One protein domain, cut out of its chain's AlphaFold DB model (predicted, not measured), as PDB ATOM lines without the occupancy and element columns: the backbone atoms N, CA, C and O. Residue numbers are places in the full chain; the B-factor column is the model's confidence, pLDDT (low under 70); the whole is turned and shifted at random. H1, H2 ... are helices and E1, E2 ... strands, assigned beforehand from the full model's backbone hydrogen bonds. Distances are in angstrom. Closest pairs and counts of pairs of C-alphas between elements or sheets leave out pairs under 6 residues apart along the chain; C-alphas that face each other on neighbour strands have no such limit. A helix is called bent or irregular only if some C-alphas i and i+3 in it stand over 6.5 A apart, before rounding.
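What this domain is: This is residues 4 to 160 of the 508 residues of the protein "Fatty acyl-CoA reductase" of Solanum tuberosum (UniProt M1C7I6). One long helix, H4, runs through the middle of a loose model: at its later end lie the short helices H2 and H3 and a two-stranded sheet, and at its earlier end H7 and H8 fold back on each other as a pair. Residues 4 to 16, with H1, stick out as an arm, and a largely looped part with H5 and H6 lies apart from H4. The printed part has 157 residues with eight named helices and two named strands, in the order H1, H2, H3, E1, H4, E2, H5, H6, H7, H8; the sheet E1, E2 is parallel and the class is mostly helix. The whole is loose, with a radius of gyration of the C-alphas of 19.4 A and spans of 61 by 44 by 34 A.

Where its parts are: H1, residues 4 to 11, begins at C-alpha 4 (187.654, 186.285, 163.325) and is irregular, with C-alphas 4 and 7 being 7.4 A apart. H2 is residues 24 to 27, and H3, residues 30 to 39, is 14.7 A long. E1, residues 42 to 45, comes before H4, residues 56 to 74, which is 25.6 A long and begins at (163.917, 154.273, 184.096). E2 is residues 82 to 85, H5 residues 89 to 92 and H6 residues 110 to 116. H7, residues 129 to 142, is 19.9 A long; H8, residues 145 to 154, is 14.5 A long and ends at (159.782, 156.251, 190.874).

How they stand to each other: H4 is the hub. With residues 66 to 73 alone it touches H2, the closest C-alphas being those of Asn 25 and Phe 73, 5.7 A apart. H3 is close to H4 but not clearly touching, closest at the C-alphas of Ala 37 and Phe 73, 7.5 A. E1, H4 and E2 form a strand-helix-strand unit, two parallel neighbour strands with a helix between them in the chain, and its crossover is right-handed. E1 and E2 have N 45 and O 84 at 2.8 A and N 43 and O 82 at 3.0 A, within hydrogen-bond range. With residues 57 to 65 alone H4 touches H7, closest at the C-alphas of Asp 57 and Val 136, 6.1 A, at a steep tilt of 46 degrees, opposite ways. H4 and H8 only just touch, only at their ends, with 3 pairs of C-alphas within 8 A, the closest those of Tyr 56 and Met 152, 4.8 A. H7 and H8 are close but not clearly touching, closest at the C-alphas of Lys 140 and Phe 148, 6.2 A. H1 touches no helix; H5 and H6 are each apart from H4, and only just apart from each other, at 8.1 A. Every O i to N i+4 pair is within hydrogen-bond range in H3, H6, H7 and H8, against 3 of 4 in H1 and 12 of 15 in H4; H2 and H5 are too short for such a pair.

The domain as a whole: The C-alphas farthest apart are those of Glu 4 and Ser 121, 67.2 A. The printed part has no cut. The links H1 to H2, H5 to H6 and H6 to H7 are long. The mean pLDDT of the printed part is 78.3, and 48 residues are under 70, among them 50 to 54, 111 to 130 and 146 to 160.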
ATOM      1  N   GLU A   4     188.899 186.114 164.095       83.38
ATOM      2  CA  GLU A   4     187.654 186.285 163.325       83.38
ATOM      3  C   GLU A   4     187.335 185.112 162.376       83.38
ATOM      4  O   GLU A   4     186.184 184.928 161.989       83.38
ATOM      5  N   SER A   5     188.316 184.274 162.020       85.19
ATOM      6  CA  SER A   5     188.114 183.118 161.139       85.19
ATOM      7  C   SER A   5     187.736 181.832 161.884       85.19
ATOM      8  O   SER A   5     187.691 180.772 161.259       85.19
ATOM      9  N   TYR A   6     187.511 181.883 163.203       84.12
ATOM     10  CA  TYR A   6     187.202 180.702 164.018       84.12
ATOM     11  C   TYR A   6     185.954 179.962 163.527       84.12
ATOM     12  O   TYR A   6     186.027 178.763 163.265       84.12
ATOM     13  N   GLU A   7     184.846 180.675 163.317       82.69
ATOM     14  CA  GLU A   7     183.580 180.076 162.872       82.69
ATOM     15  C   GLU A   7     183.712 179.406 161.502       82.69
ATOM     16  O   GLU A   7     183.264 178.280 161.299       82.69
ATOM     17  N   SER A   8     184.405 180.060 160.564       85.44
ATOM     18  CA  SER A   8     184.667 179.493 159.238       85.44
ATOM     19  C   SER A   8     185.562 178.252 159.315       85.44
ATOM     20  O   SER A   8     185.304 177.255 158.638       85.44
ATOM     21  N   PHE A   9     186.587 178.283 160.169       88.38
ATOM     22  CA  PHE A   9     187.468 177.144 160.395       88.38
ATOM     23  C   PHE A   9     186.705 175.955 160.989       88.38
ATOM     24  O   PHE A   9     186.773 174.862 160.431       88.38
ATOM     25  N   ILE A  10     185.936 176.161 162.060       84.38
ATOM     26  CA  ILE A  10     185.132 175.111 162.698       84.38
ATOM     27  C   ILE A  10     184.060 174.578 161.745       84.38
ATOM     28  O   ILE A  10     183.936 173.364 161.590       84.38
ATOM     29  N   GLY A  11     183.355 175.459 161.030       80.38
ATOM     30  CA  GLY A  11     182.362 175.074 160.026       80.38
ATOM     31  C   GLY A  11     182.938 174.210 158.900       80.38
ATOM     32  O   GLY A  11     182.244 173.348 158.376       80.38
ATOM     33  N   SER A  12     184.225 174.368 158.567       89.06
ATOM     34  CA  SER A  12     184.915 173.501 157.596       89.06
ATOM     35  C   SER A  12     185.308 172.120 158.145       89.06
ATOM     36  O   SER A  12     185.691 171.238 157.377       89.06
ATOM     37  N   LYS A  13     185.263 171.933 159.470       88.69
ATOM     38  CA  LYS A  13     185.674 170.705 160.171       88.69
ATOM     39  C   LYS A  13     184.501 169.922 160.755       88.69
ATOM     40  O   LYS A  13     184.665 168.739 161.040       88.69
ATOM     41  N   LEU A  14     183.346 170.560 160.940       89.88
ATOM     42  CA  LEU A  14     182.148 169.944 161.498       89.88
ATOM     43  C   LEU A  14     181.146 169.606 160.399       89.88
ATOM     44  O   LEU A  14     180.660 170.483 159.690       89.88
ATOM     45  N   ILE A  15     180.787 168.328 160.314       88.19
ATOM     46  CA  ILE A  15     179.723 167.844 159.437       88.19
ATOM     47  C   ILE A  15     178.592 167.344 160.340       88.19
ATOM     48  O   ILE A  15     178.757 166.310 160.991       88.19
ATOM     49  N   PRO A  16     177.463 168.068 160.441       88.31
ATOM     50  CA  PRO A  16     176.334 167.610 161.234       88.31
ATOM     51  C   PRO A  16     175.660 166.425 160.541       88.31
ATOM     52  O   PRO A  16     175.366 166.470 159.345       88.31
ATOM     53  N   VAL A  17     175.372 165.381 161.311       90.69
ATOM     54  CA  VAL A  17     174.639 164.204 160.841       90.69
ATOM     55  C   VAL A  17     173.430 164.015 161.741       90.69
ATOM     56  O   VAL A  17     173.555 163.968 162.963       90.69
ATOM     57  N   VAL A  18     172.248 163.940 161.136       91.00
ATOM     58  CA  VAL A  18     171.005 163.689 161.867       91.00
ATOM     59  C   VAL A  18     170.883 162.190 162.124       91.00
ATOM     60  O   VAL A  18     171.029 161.388 161.201       91.00
ATOM     61  N   GLY A  19     170.602 161.822 163.371       90.25
ATOM     62  CA  GLY A  19     170.415 160.437 163.783       90.25
ATOM     63  C   GLY A  19     169.825 160.329 165.188       90.25
ATOM     64  O   GLY A  19     169.747 161.313 165.925       90.25
ATOM     65  N   ASN A  20     169.410 159.117 165.542       89.06
ATOM     66  CA  ASN A  20     168.948 158.733 166.869       89.06
ATOM     67  C   ASN A  20     169.793 157.552 167.357       89.06
ATOM     68  O   ASN A  20     169.673 156.439 166.846       89.06
ATOM     69  N   ILE A  21     170.640 157.780 168.362       90.31
ATOM     70  CA  ILE A  21     171.600 156.776 168.837       90.31
ATOM     71  C   ILE A  21     170.927 155.512 169.396       90.31
ATOM     72  O   ILE A  21     171.553 154.461 169.437       90.31
ATOM     73  N   HIS A  22     169.641 155.568 169.752       88.81
ATOM     74  CA  HIS A  22     168.899 154.409 170.262       88.81
ATOM     75  C   HIS A  22     168.469 153.446 169.139       88.81
ATOM     76  O   HIS A  22     167.990 152.340 169.404       88.81
ATOM     77  N   GLU A  23     168.626 153.849 167.876       90.12
ATOM     78  CA  GLU A  23     168.232 153.077 166.702       90.12
ATOM     79  C   GLU A  23     169.428 152.395 166.026       90.12
ATOM     80  O   GLU A  23     170.589 152.790 166.156       90.12
ATOM     81  N   SER A  24     169.141 151.353 165.242       89.75
ATOM     82  CA  SER A  24     170.164 150.670 164.450       89.75
ATOM     83  C   SER A  24     170.871 151.643 163.504       89.75
ATOM     84  O   SER A  24     170.216 152.474 162.878       89.75
ATOM     85  N   ASN A  25     172.192 151.508 163.358       92.19
ATOM     86  CA  ASN A  25     173.030 152.459 162.607       92.19
ATOM     87  C   ASN A  25     172.904 153.908 163.114       92.19
ATOM     88  O   ASN A  25     173.083 154.848 162.344       92.19
ATOM     89  N   LEU A  26     172.599 154.075 164.406       93.44
ATOM     90  CA  LEU A  26     172.439 155.365 165.079       93.44
ATOM     91  C   LEU A  26     171.334 156.227 164.455       93.44
ATOM     92  O   LEU A  26     171.417 157.452 164.477       93.44
ATOM     93  N   GLY A  27     170.324 155.594 163.844       93.06
ATOM     94  CA  GLY A  27     169.202 156.274 163.185       93.06
ATOM     95  C   GLY A  27     169.606 157.126 161.975       93.06
ATOM     96  O   GLY A  27     168.820 157.950 161.518       93.06
ATOM     97  N   MET A  28     170.834 156.961 161.477       95.19
ATOM     98  CA  MET A  28     171.320 157.649 160.285       95.19
ATOM     99  C   MET A  28     170.738 157.013 159.020       95.19
ATOM    100  O   MET A  28     170.430 155.817 158.993       95.19
ATOM    101  N   ASP A  29     170.673 157.793 157.937       95.06
ATOM    102  CA  ASP A  29     170.424 157.238 156.606       95.06
ATOM    103  C   ASP A  29     171.429 156.116 156.295       95.06
ATOM    104  O   ASP A  29     172.613 156.198 156.634       95.06
ATOM    105  N   ILE A  30     170.957 155.050 155.647       93.56
ATOM    106  CA  ILE A  30     171.757 153.843 155.439       93.56
ATOM    107  C   ILE A  30     173.022 154.121 154.622       93.56
ATOM    108  O   ILE A  30     174.078 153.584 154.960       93.56
ATOM    109  N   ILE A  31     172.946 154.982 153.603       94.25
ATOM    110  CA  ILE A  31     174.081 155.313 152.736       94.25
ATOM    111  C   ILE A  31     175.101 156.120 153.537       94.25
ATOM    112  O   ILE A  31     176.283 155.773 153.548       94.25
ATOM    113  N   ILE A  32     174.633 157.128 154.280       94.00
ATOM    114  CA  ILE A  32     175.479 157.957 155.149       94.00
ATOM    115  C   ILE A  32     176.168 157.091 156.211       94.00
ATOM    116  O   ILE A  32     177.382 157.166 156.388       94.00
ATOM    117  N   SER A  33     175.419 156.208 156.879       94.56
ATOM    118  CA  SER A  33     175.961 155.332 157.923       94.56
ATOM    119  C   SER A  33     177.064 154.408 157.396       94.56
ATOM    120  O   SER A  33     178.074 154.198 158.066       94.56
ATOM    121  N   GLN A  34     176.900 153.879 156.178       93.88
ATOM    122  CA  GLN A  34     177.888 153.013 155.542       93.88
ATOM    123  C   GLN A  34     179.149 153.785 155.159       93.88
ATOM    124  O   GLN A  34     180.243 153.259 155.364       93.88
ATOM    125  N   GLN A  35     179.002 155.008 154.640       93.62
ATOM    126  CA  GLN A  35     180.126 155.892 154.320       93.62
ATOM    127  C   GLN A  35     180.932 156.225 155.577       93.62
ATOM    128  O   GLN A  35     182.127 155.944 155.622       93.62
ATOM    129  N   ILE A  36     180.268 156.698 156.639       94.50
ATOM    130  CA  ILE A  36     180.924 157.025 157.915       94.50
ATOM    131  C   ILE A  36     181.659 155.802 158.477       94.50
ATOM    132  O   ILE A  36     182.811 155.911 158.892       94.50
ATOM    133  N   ALA A  37     181.049 154.614 158.432       95.06
ATOM    134  CA  ALA A  37     181.691 153.388 158.905       95.06
ATOM    135  C   ALA A  37     182.946 152.988 158.098       95.06
ATOM    136  O   ALA A  37     183.786 152.240 158.602       95.06
ATOM    137  N   GLN A  38     183.110 153.440 156.850       95.00
ATOM    138  CA  GLN A  38     184.356 153.209 156.108       95.00
ATOM    139  C   GLN A  38     185.462 154.208 156.466       95.00
ATOM    140  O   GLN A  38     186.626 153.888 156.248       95.00
ATOM    141  N   GLU A  39     185.133 155.387 156.994       93.44
ATOM    142  CA  GLU A  39     186.084 156.501 157.132       93.44
ATOM    143  C   GLU A  39     186.468 156.813 158.582       93.44
ATOM    144  O   GLU A  39     187.541 157.359 158.819       93.44
ATOM    145  N   ILE A  40     185.626 156.466 159.558       93.81
ATOM    146  CA  ILE A  40     185.825 156.894 160.945       93.81
ATOM    147  C   ILE A  40     187.029 156.194 161.608       93.81
ATOM    148  O   ILE A  40     187.108 154.966 161.671       93.81
ATOM    149  N   ASP A  41     187.952 156.996 162.144       92.88
ATOM    150  CA  ASP A  41     189.107 156.533 162.928       92.88
ATOM    151  C   ASP A  41     188.859 156.587 164.446       92.88
ATOM    152  O   ASP A  41     189.466 155.840 165.212       92.88
ATOM    153  N   LEU A  42     187.992 157.494 164.899       93.75
ATOM    154  CA  LEU A  42     187.759 157.796 166.309       93.75
ATOM    155  C   LEU A  42     186.267 158.016 166.552       93.75
ATOM    156  O   LEU A  42     185.629 158.784 165.837       93.75
ATOM    157  N   ILE A  43     185.736 157.401 167.606       94.75
ATOM    158  CA  ILE A  43     184.390 157.675 168.115       94.75
ATOM    159  C   ILE A  43     184.517 158.235 169.533       94.75
ATOM    160  O   ILE A  43     185.206 157.650 170.366       94.75
ATOM    161  N   VAL A  44     183.840 159.350 169.810       93.94
ATOM    162  CA  VAL A  44     183.674 159.891 171.165       93.94
ATOM    163  C   VAL A  44     182.186 159.871 171.496       93.94
ATOM    164  O   VAL A  44     181.408 160.646 170.945       93.94
ATOM    165  N   ASP A  45     181.795 158.953 172.372       93.31
ATOM    166  CA  ASP A  45     180.435 158.812 172.872       93.31
ATOM    167  C   ASP A  45     180.218 159.706 174.089       93.31
ATOM    168  O   ASP A  45     180.627 159.383 175.204       93.31
ATOM    169  N   SER A  46     179.572 160.842 173.849       87.44
ATOM    170  CA  SER A  46     179.072 161.744 174.888       87.44
ATOM    171  C   SER A  46     177.540 161.735 174.959       87.44
ATOM    172  O   SER A  46     176.949 162.619 175.583       87.44
ATOM    173  N   ALA A  47     176.885 160.796 174.271       82.50
ATOM    174  CA  ALA A  47     175.440 160.752 174.172       82.50
ATOM    175  C   ALA A  47     174.872 159.976 175.362       82.50
ATOM    176  O   ALA A  47     174.807 158.752 175.366       82.50
ATOM    177  N   ALA A  48     174.449 160.712 176.383       77.75
ATOM    178  CA  ALA A  48     173.766 160.161 177.538       77.75
ATOM    179  C   ALA A  48     172.682 161.125 178.009       77.75
ATOM    180  O   ALA A  48     172.769 162.341 177.823       77.75
ATOM    181  N   ASN A  49     171.661 160.580 178.655       74.31
ATOM    182  CA  ASN A  49     170.722 161.362 179.428       74.31
ATOM    183  C   ASN A  49     171.191 161.409 180.886       74.31
ATOM    184  O   ASN A  49     171.273 160.380 181.560       74.31
ATOM    185  N   THR A  50     171.510 162.613 181.352       68.00
ATOM    186  CA  THR A  50     172.025 162.893 182.699       68.00
ATOM    187  C   THR A  50     170.939 163.405 183.643       68.00
ATOM    188  O   THR A  50     171.244 163.927 184.709       68.00
ATOM    189  N   ILE A  51     169.659 163.288 183.273       67.06
ATOM    190  CA  ILE A  51     168.545 163.642 184.153       67.06
ATOM    191  C   ILE A  51     168.352 162.510 185.168       67.06
ATOM    192  O   ILE A  51     167.886 161.425 184.832       67.06
ATOM    193  N   PHE A  52     168.676 162.786 186.427       62.44
ATOM    194  CA  PHE A  52     168.615 161.812 187.517       62.44
ATOM    195  C   PHE A  52     167.208 161.587 188.101       62.44
ATOM    196  O   PHE A  52     167.092 160.869 189.080       62.44
ATOM    197  N   ASP A  53     166.148 162.219 187.579       55.41
ATOM    198  CA  ASP A  53     164.743 161.838 187.842       55.41
ATOM    199  C   ASP A  53     164.026 161.310 186.590       55.41
ATOM    200  O   ASP A  53     162.788 161.240 186.519       55.41
ATOM    201  N   LEU A  54     164.816 160.945 185.575       68.56
ATOM    202  CA  LEU A  54     164.307 160.430 184.323       68.56
ATOM    203  C   LEU A  54     163.669 159.070 184.548       68.56
ATOM    204  O   LEU A  54     164.190 158.204 185.236       68.56
ATOM    205  N   ARG A  55     162.547 158.849 183.872       76.00
ATOM    206  CA  ARG A  55     161.909 157.541 183.850       76.00
ATOM    207  C   ARG A  55     162.903 156.439 183.459       76.00
ATOM    208  O   ARG A  55     163.523 156.535 182.403       76.00
ATOM    209  N   TYR A  56     162.968 155.376 184.254       73.94
ATOM    210  CA  TYR A  56     163.917 154.273 184.096       73.94
ATOM    211  C   TYR A  56     163.917 153.650 182.690       73.94
ATOM    212  O   TYR A  56     164.982 153.373 182.149       73.94
ATOM    213  N   ASP A  57     162.755 153.517 182.035       76.06
ATOM    214  CA  ASP A  57     162.685 153.029 180.649       76.06
ATOM    215  C   ASP A  57     163.415 153.933 179.649       76.06
ATOM    216  O   ASP A  57     164.058 153.441 178.727       76.06
ATOM    217  N   LEU A  58     163.340 155.251 179.846       81.69
ATOM    218  CA  LEU A  58     164.036 156.229 179.012       81.69
ATOM    219  C   LEU A  58     165.527 156.298 179.358       81.69
ATOM    220  O   LEU A  58     166.339 156.504 178.465       81.69
ATOM    221  N   ALA A  59     165.884 156.109 180.632       78.94
ATOM    222  CA  ALA A  59     167.278 156.045 181.067       78.94
ATOM    223  C   ALA A  59     167.988 154.812 180.490       78.94
ATOM    224  O   ALA A  59     169.093 154.936 179.969       78.94
ATOM    225  N   LEU A  60     167.338 153.642 180.513       82.50
ATOM    226  CA  LEU A  60     167.849 152.430 179.871       82.50
ATOM    227  C   LEU A  60     167.946 152.586 178.354       82.50
ATOM    228  O   LEU A  60     168.956 152.205 177.767       82.50
ATOM    229  N   ASP A  61     166.929 153.150 177.705       84.62
ATOM    230  CA  ASP A  61     166.985 153.358 176.257       84.62
ATOM    231  C   ASP A  61     168.133 154.308 175.869       84.62
ATOM    232  O   ASP A  61     168.928 153.994 174.985       84.62
ATOM    233  N   ALA A  62     168.295 155.414 176.600       82.56
ATOM    234  CA  ALA A  62     169.341 156.393 176.325       82.56
ATOM    235  C   ALA A  62     170.752 155.894 176.649       82.56
ATOM    236  O   ALA A  62     171.625 155.903 175.786       82.56
ATOM    237  N   ASN A  63     170.973 155.431 177.879       85.75
ATOM    238  CA  ASN A  63     172.320 155.191 178.398       85.75
ATOM    239  C   ASN A  63     172.785 153.742 178.206       85.75
ATOM    240  O   ASN A  63     173.974 153.465 178.318       85.75
ATOM    241  N   VAL A  64     171.869 152.801 177.943       87.38
ATOM    242  CA  VAL A  64     172.210 151.380 177.755       87.38
ATOM    243  C   VAL A  64     171.987 150.946 176.313       87.38
ATOM    244  O   VAL A  64     172.923 150.462 175.675       87.38
ATOM    245  N   ASN A  65     170.777 151.121 175.771       89.31
ATOM    246  CA  ASN A  65     170.514 150.769 174.374       89.31
ATOM    247  C   ASN A  65     171.294 151.690 173.421       89.31
ATOM    248  O   ASN A  65     171.929 151.176 172.505       89.31
ATOM    249  N   GLY A  66     171.353 153.002 173.675       90.06
ATOM    250  CA  GLY A  66     172.180 153.939 172.904       90.06
ATOM    251  C   GLY A  66     173.641 153.492 172.778       90.06
ATOM    252  O   GLY A  66     174.136 153.268 171.672       90.06
ATOM    253  N   SER A  67     174.317 153.244 173.903       91.25
ATOM    254  CA  SER A  67     175.705 152.758 173.898       91.25
ATOM    255  C   SER A  67     175.852 151.367 173.268       91.25
ATOM    256  O   SER A  67     176.853 151.087 172.604       91.25
ATOM    257  N   TYR A  68     174.850 150.491 173.403       92.00
ATOM    258  CA  TYR A  68     174.829 149.200 172.711       92.00
ATOM    259  C   TYR A  68     174.758 149.359 171.184       92.00
ATOM    260  O   TYR A  68     175.551 148.740 170.471       92.00
ATOM    261  N   GLN A  69     173.853 150.196 170.666       94.44
ATOM    262  CA  GLN A  69     173.748 150.463 169.227       94.44
ATOM    263  C   GLN A  69     175.014 151.131 168.695       94.44
ATOM    264  O   GLN A  69     175.497 150.757 167.622       94.44
ATOM    265  N   LEU A  70     175.601 152.055 169.463       94.56
ATOM    266  CA  LEU A  70     176.881 152.669 169.132       94.56
ATOM    267  C   LEU A  70     177.996 151.635 169.031       94.56
ATOM    268  O   LEU A  70     178.715 151.616 168.037       94.56
ATOM    269  N   MET A  71     178.106 150.727 169.999       93.56
ATOM    270  CA  MET A  71     179.080 149.637 169.946       93.56
ATOM    271  C   MET A  71     178.838 148.721 168.736       93.56
ATOM    272  O   MET A  71     179.782 148.282 168.077       93.56
ATOM    273  N   MET A  72     177.577 148.444 168.393       94.81
ATOM    274  CA  MET A  72     177.238 147.668 167.197       94.81
ATOM    275  C   MET A  72     177.590 148.389 165.893       94.81
ATOM    276  O   MET A  72     177.982 147.733 164.928       94.81
ATOM    277  N   PHE A  73     177.485 149.717 165.850       95.62
ATOM    278  CA  PHE A  73     177.960 150.526 164.730       95.62
ATOM    279  C   PHE A  73     179.494 150.566 164.672       95.62
ATOM    280  O   PHE A  73     180.074 150.315 163.617       95.62
ATOM    281  N   ALA A  74     180.157 150.771 165.810       94.69
ATOM    282  CA  ALA A  74     181.611 150.775 165.944       94.69
ATOM    283  C   ALA A  74     182.239 149.471 165.431       94.69
ATOM    284  O   ALA A  74     183.224 149.503 164.704       94.69
ATOM    285  N   LYS A  75     181.609 148.317 165.691       93.75
ATOM    286  CA  LYS A  75     182.031 147.013 165.142       93.75
ATOM    287  C   LYS A  75     181.987 146.918 163.612       93.75
ATOM    288  O   LYS A  75     182.631 146.037 163.048       93.75
ATOM    289  N   LYS A  76     181.223 147.776 162.932       94.44
ATOM    290  CA  LYS A  76     181.189 147.864 161.460       94.44
ATOM    291  C   LYS A  76     182.281 148.783 160.912       94.44
ATOM    292  O   LYS A  76     182.530 148.760 159.705       94.44
ATOM    293  N   CYS A  77     182.904 149.590 161.772       94.69
ATOM    294  CA  CYS A  77     183.880 150.591 161.381       94.69
ATOM    295  C   CYS A  77     185.244 149.939 161.147       94.69
ATOM    296  O   CYS A  77     185.864 149.432 162.078       94.69
ATOM    297  N   LYS A  78     185.713 149.926 159.895       88.88
ATOM    298  CA  LYS A  78     186.923 149.167 159.525       88.88
ATOM    299  C   LYS A  78     188.223 149.822 159.981       88.88
ATOM    300  O   LYS A  78     189.198 149.118 160.219       88.88
ATOM    301  N   ASN A  79     188.217 151.149 160.084       91.06
ATOM    302  CA  ASN A  79     189.393 151.955 160.407       91.06
ATOM    303  C   ASN A  79     189.387 152.454 161.855       91.06
ATOM    304  O   ASN A  79     190.258 153.235 162.224       91.06
ATOM    305  N   LEU A  80     188.426 152.019 162.676       92.25
ATOM    306  CA  LEU A  80     188.280 152.517 164.037       92.25
ATOM    307  C   LEU A  80     189.508 152.155 164.879       92.25
ATOM    308  O   LEU A  80     189.780 150.982 165.128       92.25
ATOM    309  N   LYS A  81     190.223 153.181 165.339       91.31
ATOM    310  CA  LYS A  81     191.417 153.078 166.185       91.31
ATOM    311  C   LYS A  81     191.081 153.207 167.660       91.31
ATOM    312  O   LYS A  81     191.707 152.562 168.493       91.31
ATOM    313  N   LEU A  82     190.100 154.045 167.993       92.94
ATOM    314  CA  LEU A  82     189.729 154.312 169.376       92.94
ATOM    315  C   LEU A  82     188.238 154.641 169.495       92.94
ATOM    316  O   LEU A  82     187.682 155.393 168.698       92.94
ATOM    317  N   LEU A  83     187.607 154.094 170.530       93.75
ATOM    318  CA  LEU A  83     186.290 154.506 170.994       93.75
ATOM    319  C   LEU A  83     186.437 154.995 172.430       93.75
ATOM    320  O   LEU A  83     186.903 154.255 173.294       93.75
ATOM    321  N   ILE A  84     186.043 156.237 172.674       93.62
ATOM    322  CA  ILE A  84     185.948 156.823 174.009       93.62
ATOM    323  C   ILE A  84     184.477 156.858 174.381       93.62
ATOM    324  O   ILE A  84     183.665 157.325 173.590       93.62
ATOM    325  N   HIS A  85     184.144 156.380 175.573       92.94
ATOM    326  CA  HIS A  85     182.797 156.456 176.116       92.94
ATOM    327  C   HIS A  85     182.810 157.228 177.427       92.94
ATOM    328  O   HIS A  85     183.561 156.887 178.343       92.94
ATOM    329  N   TYR A  86     181.991 158.274 177.507       89.81
ATOM    330  CA  TYR A  86     181.776 158.995 178.748       89.81
ATOM    331  C   TYR A  86     180.805 158.237 179.639       89.81
ATOM    332  O   TYR A  86     179.642 158.030 179.306       89.81
ATOM    333  N   SER A  87     181.311 157.871 180.810       87.94
ATOM    334  CA  SER A  87     180.525 157.362 181.923       87.94
ATOM    335  C   SER A  87     180.576 158.365 183.077       87.94
ATOM    336  O   SER A  87     180.974 159.518 182.907       87.94
ATOM    337  N   THR A  88     180.177 157.941 184.269       81.94
ATOM    338  CA  THR A  88     180.204 158.775 185.466       81.94
ATOM    339  C   THR A  88     180.801 158.017 186.643       81.94
ATOM    340  O   THR A  88     180.554 156.824 186.806       81.94
ATOM    341  N   ALA A  89     181.557 158.714 187.498       79.31
ATOM    342  CA  ALA A  89     182.067 158.143 188.746       79.31
ATOM    343  C   ALA A  89     180.927 157.627 189.646       79.31
ATOM    344  O   ALA A  89     181.115 156.640 190.362       79.31
ATOM    345  N   TYR A  90     179.726 158.211 189.520       76.88
ATOM    346  CA  TYR A  90     178.507 157.773 190.206       76.88
ATOM    347  C   TYR A  90     178.062 156.348 189.833       76.88
ATOM    348  O   TYR A  90     177.298 155.746 190.580       76.88
ATOM    349  N   ALA A  91     178.576 155.751 188.748       80.06
ATOM    350  CA  ALA A  91     178.326 154.342 188.420       80.06
ATOM    351  C   ALA A  91     178.849 153.377 189.503       80.06
ATOM    352  O   ALA A  91     178.416 152.229 189.574       80.06
ATOM    353  N   ASN A  92     179.755 153.837 190.376       77.94
ATOM    354  CA  ASN A  92     180.192 153.083 191.551       77.94
ATOM    355  C   ASN A  92     179.138 153.005 192.670       77.94
ATOM    356  O   ASN A  92     179.325 152.225 193.604       77.94
ATOM    357  N   GLY A  93     178.044 153.769 192.575       75.00
ATOM    358  CA  GLY A  93     176.955 153.804 193.548       75.00
ATOM    359  C   GLY A  93     177.434 154.110 194.968       75.00
ATOM    360  O   GLY A  93     178.303 154.949 195.174       75.00
ATOM    361  N   GLU A  94     176.878 153.408 195.955       70.88
ATOM    362  CA  GLU A  94     177.163 153.604 197.387       70.88
ATOM    363  C   GLU A  94     178.453 152.910 197.878       70.88
ATOM    364  O   GLU A  94     178.530 152.483 199.031       70.88
ATOM    365  N   ARG A  95     179.442 152.673 197.008       74.69
ATOM    366  CA  ARG A  95     180.708 152.066 197.443       74.69
ATOM    367  C   ARG A  95     181.523 153.077 198.248       74.69
ATOM    368  O   ARG A  95     181.706 154.215 197.827       74.69
ATOM    369  N   GLU A  96     182.053 152.629 199.380       70.88
ATOM    370  CA  GLU A  96     182.880 153.441 200.274       70.88
ATOM    371  C   GLU A  96     184.377 153.135 200.101       70.88
ATOM    372  O   GLU A  96     184.770 152.039 199.691       70.88
ATOM    373  N   GLY A  97     185.225 154.100 200.463       76.06
ATOM    374  CA  GLY A  97     186.681 153.963 200.429       76.06
ATOM    375  C   GLY A  97     187.311 154.310 199.077       76.06
ATOM    376  O   GLY A  97     186.763 155.073 198.285       76.06
ATOM    377  N   LEU A  98     188.518 153.787 198.828       77.44
ATOM    378  CA  LEU A  98     189.270 154.083 197.607       77.44
ATOM    379  C   LEU A  98     188.698 153.304 196.413       77.44
ATOM    380  O   LEU A  98     188.804 152.076 196.348       77.44
ATOM    381  N   LEU A  99     188.131 154.032 195.452       83.00
ATOM    382  CA  LEU A  99     187.568 153.476 194.225       83.00
ATOM    383  C   LEU A  99     188.629 153.432 193.120       83.00
ATOM    384  O   LEU A  99     189.141 154.463 192.687       83.00
ATOM    385  N   TYR A 100     188.950 152.228 192.651       84.12
ATOM    386  CA  TYR A 100     189.959 152.015 191.612       84.12
ATOM    387  C   TYR A 100     189.367 152.138 190.207       84.12
ATOM    388  O   TYR A 100     188.233 151.728 189.969       84.12
ATOM    389  N   GLU A 101     190.175 152.623 189.265       88.06
ATOM    390  CA  GLU A 101     189.852 152.723 187.838       88.06
ATOM    391  C   GLU A 101     189.794 151.331 187.193       88.06
ATOM    392  O   GLU A 101     190.755 150.842 186.599       88.06
ATOM    393  N   LYS A 102     188.665 150.641 187.367       86.31
ATOM    394  CA  LYS A 102     188.442 149.295 186.837       86.31
ATOM    395  C   LYS A 102     187.133 149.241 186.060       86.31
ATOM    396  O   LYS A 102     186.160 149.872 186.471       86.31
ATOM    397  N   PRO A 103     187.086 148.489 184.948       86.62
ATOM    398  CA  PRO A 103     185.845 148.295 184.221       86.62
ATOM    399  C   PRO A 103     184.882 147.416 185.022       86.62
ATOM    400  O   PRO A 103     185.308 146.513 185.742       86.62
ATOM    401  N   PHE A 104     183.588 147.657 184.842       84.94
ATOM    402  CA  PHE A 104     182.536 146.804 185.384       84.94
ATOM    403  C   PHE A 104     182.381 145.538 184.541       84.94
ATOM    404  O   PHE A 104     182.387 145.595 183.307       84.94
ATOM    405  N   MET A 105     182.173 144.402 185.201       82.94
ATOM    406  CA  MET A 105     181.857 143.142 184.532       82.94
ATOM    407  C   MET A 105     180.351 142.892 184.529       82.94
ATOM    408  O   MET A 105     179.650 143.114 185.516       82.94
ATOM    409  N   MET A 106     179.831 142.376 183.412       81.25
ATOM    410  CA  MET A 106     178.409 142.045 183.319       81.25
ATOM    411  C   MET A 106     178.024 141.024 184.402       81.25
ATOM    412  O   MET A 106     178.668 139.985 184.552       81.25
ATOM    413  N   GLY A 107     176.952 141.309 185.141       73.75
ATOM    414  CA  GLY A 107     176.506 140.504 186.277       73.75
ATOM    415  C   GLY A 107     177.099 140.902 187.633       73.75
ATOM    416  O   GLY A 107     176.721 140.291 188.641       73.75
ATOM    417  N   GLU A 108     177.986 141.899 187.686       76.50
ATOM    418  CA  GLU A 108     178.340 142.584 188.933       76.50
ATOM    419  C   GLU A 108     177.150 143.398 189.449       76.50
ATOM    420  O   GLU A 108     176.375 143.971 188.684       76.50
ATOM    421  N   SER A 109     176.983 143.428 190.770       75.00
ATOM    422  CA  SER A 109     176.047 144.337 191.424       75.00
ATOM    423  C   SER A 109     176.524 144.653 192.835       75.00
ATOM    424  O   SER A 109     177.026 143.780 193.546       75.00
ATOM    425  N   ILE A 110     176.319 145.902 193.256       72.50
ATOM    426  CA  ILE A 110     176.698 146.393 194.590       72.50
ATOM    427  C   ILE A 110     176.018 145.550 195.676       72.50
ATOM    428  O   ILE A 110     176.638 145.164 196.663       72.50
ATOM    429  N   THR A 111     174.751 145.181 195.471       67.38
ATOM    430  CA  THR A 111     173.996 144.324 196.394       67.38
ATOM    431  C   THR A 111     174.627 142.942 196.537       67.38
ATOM    432  O   THR A 111     174.726 142.422 197.647       67.38
ATOM    433  N   LYS A 112     175.085 142.346 195.429       67.12
ATOM    434  CA  LYS A 112     175.763 141.049 195.463       67.12
ATOM    435  C   LYS A 112     177.087 141.155 196.216       67.12
ATOM    436  O   LYS A 112     177.341 140.281 197.028       67.12
ATOM    437  N   GLU A 113     177.871 142.216 196.022       69.62
ATOM    438  CA  GLU A 113     179.112 142.480 196.776       69.62
ATOM    439  C   GLU A 113     178.864 142.668 198.287       69.62
ATOM    440  O   GLU A 113     179.529 142.039 199.116       69.62
ATOM    441  N   LYS A 114     177.867 143.483 198.663       66.12
ATOM    442  CA  LYS A 114     177.483 143.719 200.069       66.12
ATOM    443  C   LYS A 114     176.973 142.441 200.755       66.12
ATOM    444  O   LYS A 114     177.193 142.260 201.948       66.12
ATOM    445  N   LEU A 115     176.310 141.540 200.024       58.91
ATOM    446  CA  LEU A 115     175.711 140.324 200.590       58.91
ATOM    447  C   LEU A 115     176.621 139.096 200.533       58.91
ATOM    448  O   LEU A 115     176.545 138.272 201.438       58.91
ATOM    449  N   THR A 116     177.513 138.951 199.547       57.28
ATOM    450  CA  THR A 116     178.482 137.837 199.529       57.28
ATOM    451  C   THR A 116     179.496 137.925 200.666       57.28
ATOM    452  O   THR A 116     179.986 136.885 201.103       57.28
ATOM    453  N   SER A 117     179.752 139.121 201.204       57.94
ATOM    454  CA  SER A 117     180.517 139.300 202.446       57.94
ATOM    455  C   SER A 117     179.779 138.803 203.704       57.94
ATOM    456  O   SER A 117     180.436 138.480 204.690       57.94
ATOM    457  N   HIS A 118     178.446 138.660 203.662       52.28
ATOM    458  CA  HIS A 118     177.601 138.275 204.807       52.28
ATOM    459  C   HIS A 118     176.894 136.907 204.652       52.28
ATOM    460  O   HIS A 118     176.471 136.311 205.642       52.28
ATOM    461  N   SER A 119     176.731 136.379 203.432       47.97
ATOM    462  CA  SER A 119     176.099 135.079 203.143       47.97
ATOM    463  C   SER A 119     176.466 134.552 201.742       47.97
ATOM    464  O   SER A 119     175.846 134.941 200.748       47.97
ATOM    465  N   PRO A 120     177.420 133.606 201.630       53.50
ATOM    466  CA  PRO A 120     177.939 133.116 200.345       53.50
ATOM    467  C   PRO A 120     176.946 132.326 199.468       53.50
ATOM    468  O   PRO A 120     177.254 132.031 198.315       53.50
ATOM    469  N   SER A 121     175.775 131.938 199.989       52.38
ATOM    470  CA  SER A 121     174.846 130.998 199.337       52.38
ATOM    471  C   SER A 121     173.622 131.633 198.660       52.38
ATOM    472  O   SER A 121     172.787 130.907 198.117       52.38
ATOM    473  N   ALA A 122     173.470 132.959 198.682       48.53
ATOM    474  CA  ALA A 122     172.314 133.626 198.082       48.53
ATOM    475  C   ALA A 122     172.425 133.692 196.542       48.53
ATOM    476  O   ALA A 122     173.391 134.221 195.989       48.53
ATOM    477  N   LYS A 123     171.427 133.146 195.828       51.09
ATOM    478  CA  LYS A 123     171.324 133.234 194.360       51.09
ATOM    479  C   LYS A 123     170.617 134.531 193.966       51.09
ATOM    480  O   LYS A 123     169.448 134.706 194.292       51.09
ATOM    481  N   PHE A 124     171.306 135.387 193.212       50.41
ATOM    482  CA  PHE A 124     170.752 136.624 192.658       50.41
ATOM    483  C   PHE A 124     170.632 136.549 191.134       50.41
ATOM    484  O   PHE A 124     171.463 135.893 190.495       50.41
ATOM    485  N   PRO A 125     169.634 137.225 190.537       54.81
ATOM    486  CA  PRO A 125     169.601 137.422 189.095       54.81
ATOM    487  C   PRO A 125     170.847 138.202 188.652       54.81
ATOM    488  O   PRO A 125     171.280 139.143 189.314       54.81
ATOM    489  N   SER A 126     171.457 137.785 187.543       56.97
ATOM    490  CA  SER A 126     172.601 138.486 186.959       56.97
ATOM    491  C   SER A 126     172.142 139.801 186.328       56.97
ATOM    492  O   SER A 126     171.278 139.766 185.448       56.97
ATOM    493  N   LEU A 127     172.753 140.923 186.722       55.44
ATOM    494  CA  LEU A 127     172.538 142.216 186.074       55.44
ATOM    495  C   LEU A 127     172.972 142.127 184.603       55.44
ATOM    496  O   LEU A 127     174.129 141.824 184.311       55.44
ATOM    497  N   ASN A 128     172.032 142.328 183.680       66.00
ATOM    498  CA  ASN A 128     172.279 142.218 182.246       66.00
ATOM    499  C   ASN A 128     171.401 143.206 181.476       66.00
ATOM    500  O   ASN A 128     170.177 143.131 181.547       66.00
ATOM    501  N   ALA A 129     172.038 144.069 180.683       63.31
ATOM    502  CA  ALA A 129     171.381 145.069 179.842       63.31
ATOM    503  C   ALA A 129     170.236 144.510 178.975       63.31
ATOM    504  O   ALA A 129     169.164 145.103 178.911       63.31
ATOM    505  N   ALA A 130     170.431 143.353 178.335       69.25
ATOM    506  CA  ALA A 130     169.408 142.734 177.493       69.25
ATOM    507  C   ALA A 130     168.200 142.255 178.313       69.25
ATOM    508  O   ALA A 130     167.063 142.391 177.868       69.25
ATOM    509  N   ASN A 131     168.440 141.745 179.525       71.31
ATOM    510  CA  ASN A 131     167.374 141.317 180.430       71.31
ATOM    511  C   ASN A 131     166.588 142.518 180.980       71.31
ATOM    512  O   ASN A 131     165.370 142.439 181.093       71.31
ATOM    513  N   GLU A 132     167.266 143.627 181.287       61.75
ATOM    514  CA  GLU A 132     166.639 144.871 181.756       61.75
ATOM    515  C   GLU A 132     165.768 145.519 180.667       61.75
ATOM    516  O   GLU A 132     164.617 145.885 180.913       61.75
ATOM    517  N   LEU A 133     166.273 145.590 179.428       67.38
ATOM    518  CA  LEU A 133     165.508 146.089 178.278       67.38
ATOM    519  C   LEU A 133     164.286 145.202 177.981       67.38
ATOM    520  O   LEU A 133     163.192 145.713 177.726       67.38
ATOM    521  N   ASP A 134     164.443 143.876 178.054       69.69
ATOM    522  CA  ASP A 134     163.343 142.918 177.902       69.69
ATOM    523  C   ASP A 134     162.307 143.048 179.032       69.69
ATOM    524  O   ASP A 134     161.102 143.065 178.766       69.69
ATOM    525  N   PHE A 135     162.750 143.225 180.281       69.44
ATOM    526  CA  PHE A 135     161.877 143.481 181.426       69.44
ATOM    527  C   PHE A 135     161.036 144.745 181.224       69.44
ATOM    528  O   PHE A 135     159.809 144.689 181.338       69.44
ATOM    529  N   VAL A 136     161.664 145.867 180.858       63.06
ATOM    530  CA  VAL A 136     160.961 147.129 180.587       63.06
ATOM    531  C   VAL A 136     159.976 146.988 179.427       63.06
ATOM    532  O   VAL A 136     158.841 147.460 179.533       63.06
ATOM    533  N   SER A 137     160.370 146.313 178.343       69.75
ATOM    534  CA  SER A 137     159.508 146.053 177.183       69.75
ATOM    535  C   SER A 137     158.277 145.220 177.559       69.75
ATOM    536  O   SER A 137     157.140 145.600 177.261       69.75
ATOM    537  N   LYS A 138     158.474 144.120 178.297       74.62
ATOM    538  CA  LYS A 138     157.388 143.275 178.816       74.62
ATOM    539  C   LYS A 138     156.472 144.054 179.753       74.62
ATOM    540  O   LYS A 138     155.252 143.971 179.614       74.62
ATOM    541  N   LEU A 139     157.041 144.856 180.655       66.25
ATOM    542  CA  LEU A 139     156.264 145.660 181.591       66.25
ATOM    543  C   LEU A 139     155.412 146.693 180.843       66.25
ATOM    544  O   LEU A 139     154.205 146.743 181.072       66.25
ATOM    545  N   LYS A 140     155.991 147.429 179.884       71.81
ATOM    546  CA  LYS A 140     155.294 148.412 179.030       71.81
ATOM    547  C   LYS A 140     154.072 147.827 178.322       71.81
ATOM    548  O   LYS A 140     153.051 148.502 178.222       71.81
ATOM    549  N   ASN A 141     154.167 146.577 177.870       75.50
ATOM    550  CA  ASN A 141     153.082 145.879 177.175       75.50
ATOM    551  C   ASN A 141     152.018 145.298 178.125       75.50
ATOM    552  O   ASN A 141     150.919 144.973 177.683       75.50
ATOM    553  N   SER A 142     152.326 145.164 179.419       66.62
ATOM    554  CA  SER A 142     151.470 144.486 180.405       66.62
ATOM    555  C   SER A 142     150.583 145.415 181.247       66.62
ATOM    556  O   SER A 142     149.607 144.950 181.835       66.62
ATOM    557  N   ILE A 143     150.880 146.720 181.308       73.12
ATOM    558  CA  ILE A 143     150.170 147.681 182.172       73.12
ATOM    559  C   ILE A 143     149.756 148.957 181.426       73.12
ATOM    560  O   ILE A 143     150.277 149.294 180.366       73.12
ATOM    561  N   LYS A 144     148.797 149.707 181.987       77.62
ATOM    562  CA  LYS A 144     148.307 150.958 181.381       77.62
ATOM    563  C   LYS A 144     149.423 152.013 181.325       77.62
ATOM    564  O   LYS A 144     150.138 152.215 182.303       77.62
ATOM    565  N   ASN A 145     149.491 152.776 180.230       71.62
ATOM    566  CA  ASN A 145     150.559 153.754 179.960       71.62
ATOM    567  C   ASN A 145     150.814 154.738 181.127       71.62
ATOM    568  O   ASN A 145     151.955 154.961 181.508       71.62
ATOM    569  N   ASN A 146     149.775 155.283 181.768       62.41
ATOM    570  CA  ASN A 146     149.953 156.213 182.899       62.41
ATOM    571  C   ASN A 146     150.556 155.557 184.155       62.41
ATOM    572  O   ASN A 146     151.246 156.223 184.924       62.41
ATOM    573  N   GLU A 147     150.289 154.270 184.372       66.31
ATOM    574  CA  GLU A 147     150.827 153.482 185.487       66.31
ATOM    575  C   GLU A 147     152.292 153.118 185.216       66.31
ATOM    576  O   GLU A 147     153.149 153.339 186.069       66.31
ATOM    577  N   PHE A 148     152.599 152.731 183.973       69.88
ATOM    578  CA  PHE A 148     153.964 152.543 183.478       69.88
ATOM    579  C   PHE A 148     154.831 153.795 183.654       69.88
ATOM    580  O   PHE A 148     155.915 153.718 184.226       69.88
ATOM    581  N   LYS A 149     154.338 154.974 183.240       68.19
ATOM    582  CA  LYS A 149     155.087 156.235 183.380       68.19
ATOM    583  C   LYS A 149     155.457 156.552 184.828       68.19
ATOM    584  O   LYS A 149     156.535 157.084 185.070       68.19
ATOM    585  N   LYS A 150     154.561 156.250 185.771       65.12
ATOM    586  CA  LYS A 150     154.762 156.521 187.197       65.12
ATOM    587  C   LYS A 150     155.774 155.560 187.820       65.12
ATOM    588  O   LYS A 150     156.705 156.043 188.448       65.12
ATOM    589  N   ILE A 151     155.624 154.250 187.595       62.50
ATOM    590  CA  ILE A 151     156.571 153.232 188.086       62.50
ATOM    591  C   ILE A 151     157.982 153.549 187.586       62.50
ATOM    592  O   ILE A 151     158.924 153.576 188.365       62.50
ATOM    593  N   MET A 152     158.117 153.888 186.301       68.50
ATOM    594  CA  MET A 152     159.418 154.234 185.734       68.50
ATOM    595  C   MET A 152     159.994 155.525 186.314       68.50
ATOM    596  O   MET A 152     161.205 155.627 186.443       68.50
ATOM    597  N   LYS A 153     159.155 156.503 186.675       63.25
ATOM    598  CA  LYS A 153     159.619 157.735 187.328       63.25
ATOM    599  C   LYS A 153     160.096 157.475 188.760       63.25
ATOM    600  O   LYS A 153     161.103 158.034 189.163       63.25
ATOM    601  N   GLU A 154     159.387 156.636 189.511       59.03
ATOM    602  CA  GLU A 154     159.782 156.251 190.874       59.03
ATOM    603  C   GLU A 154     161.092 155.445 190.878       59.03
ATOM    604  O   GLU A 154     161.924 155.660 191.747       59.03
ATOM    605  N   LEU A 155     161.318 154.593 189.871       49.22
ATOM    606  CA  LEU A 155     162.573 153.847 189.696       49.22
ATOM    607  C   LEU A 155     163.776 154.711 189.286       49.22
ATOM    608  O   LEU A 155     164.901 154.226 189.317       49.22
ATOM    609  N   GLY A 156     163.546 155.943 188.840       43.47
ATOM    610  CA  GLY A 156     164.561 156.751 188.179       43.47
ATOM    611  C   GLY A 156     164.990 158.007 188.917       43.47
ATOM    612  O   GLY A 156     165.633 158.814 188.272       43.47
ATOM    613  N   ALA A 157     164.606 158.214 190.184       42.12
ATOM    614  CA  ALA A 157     164.813 159.465 190.921       42.12
ATOM    615  C   ALA A 157     165.937 159.400 191.970       42.12
ATOM    616  O   ALA A 157     165.737 158.732 192.974       42.12
ATOM    617  N   GLU A 158     167.041 160.155 191.788       44.12
ATOM    618  CA  GLU A 158     168.025 160.533 192.832       44.12
ATOM    619  C   GLU A 158     169.120 161.556 192.390       44.12
ATOM    620  O   GLU A 158     170.004 161.218 191.629       44.12
ATOM    621  N   ARG A 159     169.132 162.766 192.987       44.19
ATOM    622  CA  ARG A 159     170.263 163.726 193.223       44.19
ATOM    623  C   ARG A 159     171.107 164.298 192.047       44.19
ATOM    624  O   ARG A 159     171.929 163.616 191.456       44.19
ATOM    625  N   VAL A 160     171.056 165.635 191.872       53.47
ATOM    626  CA  VAL A 160     172.052 166.467 191.138       53.47
ATOM    627  C   VAL A 160     172.280 167.787 191.879       53.47
ATOM    628  O   VAL A 160     171.341 168.320 192.471       53.47
TER     629      VAL A 160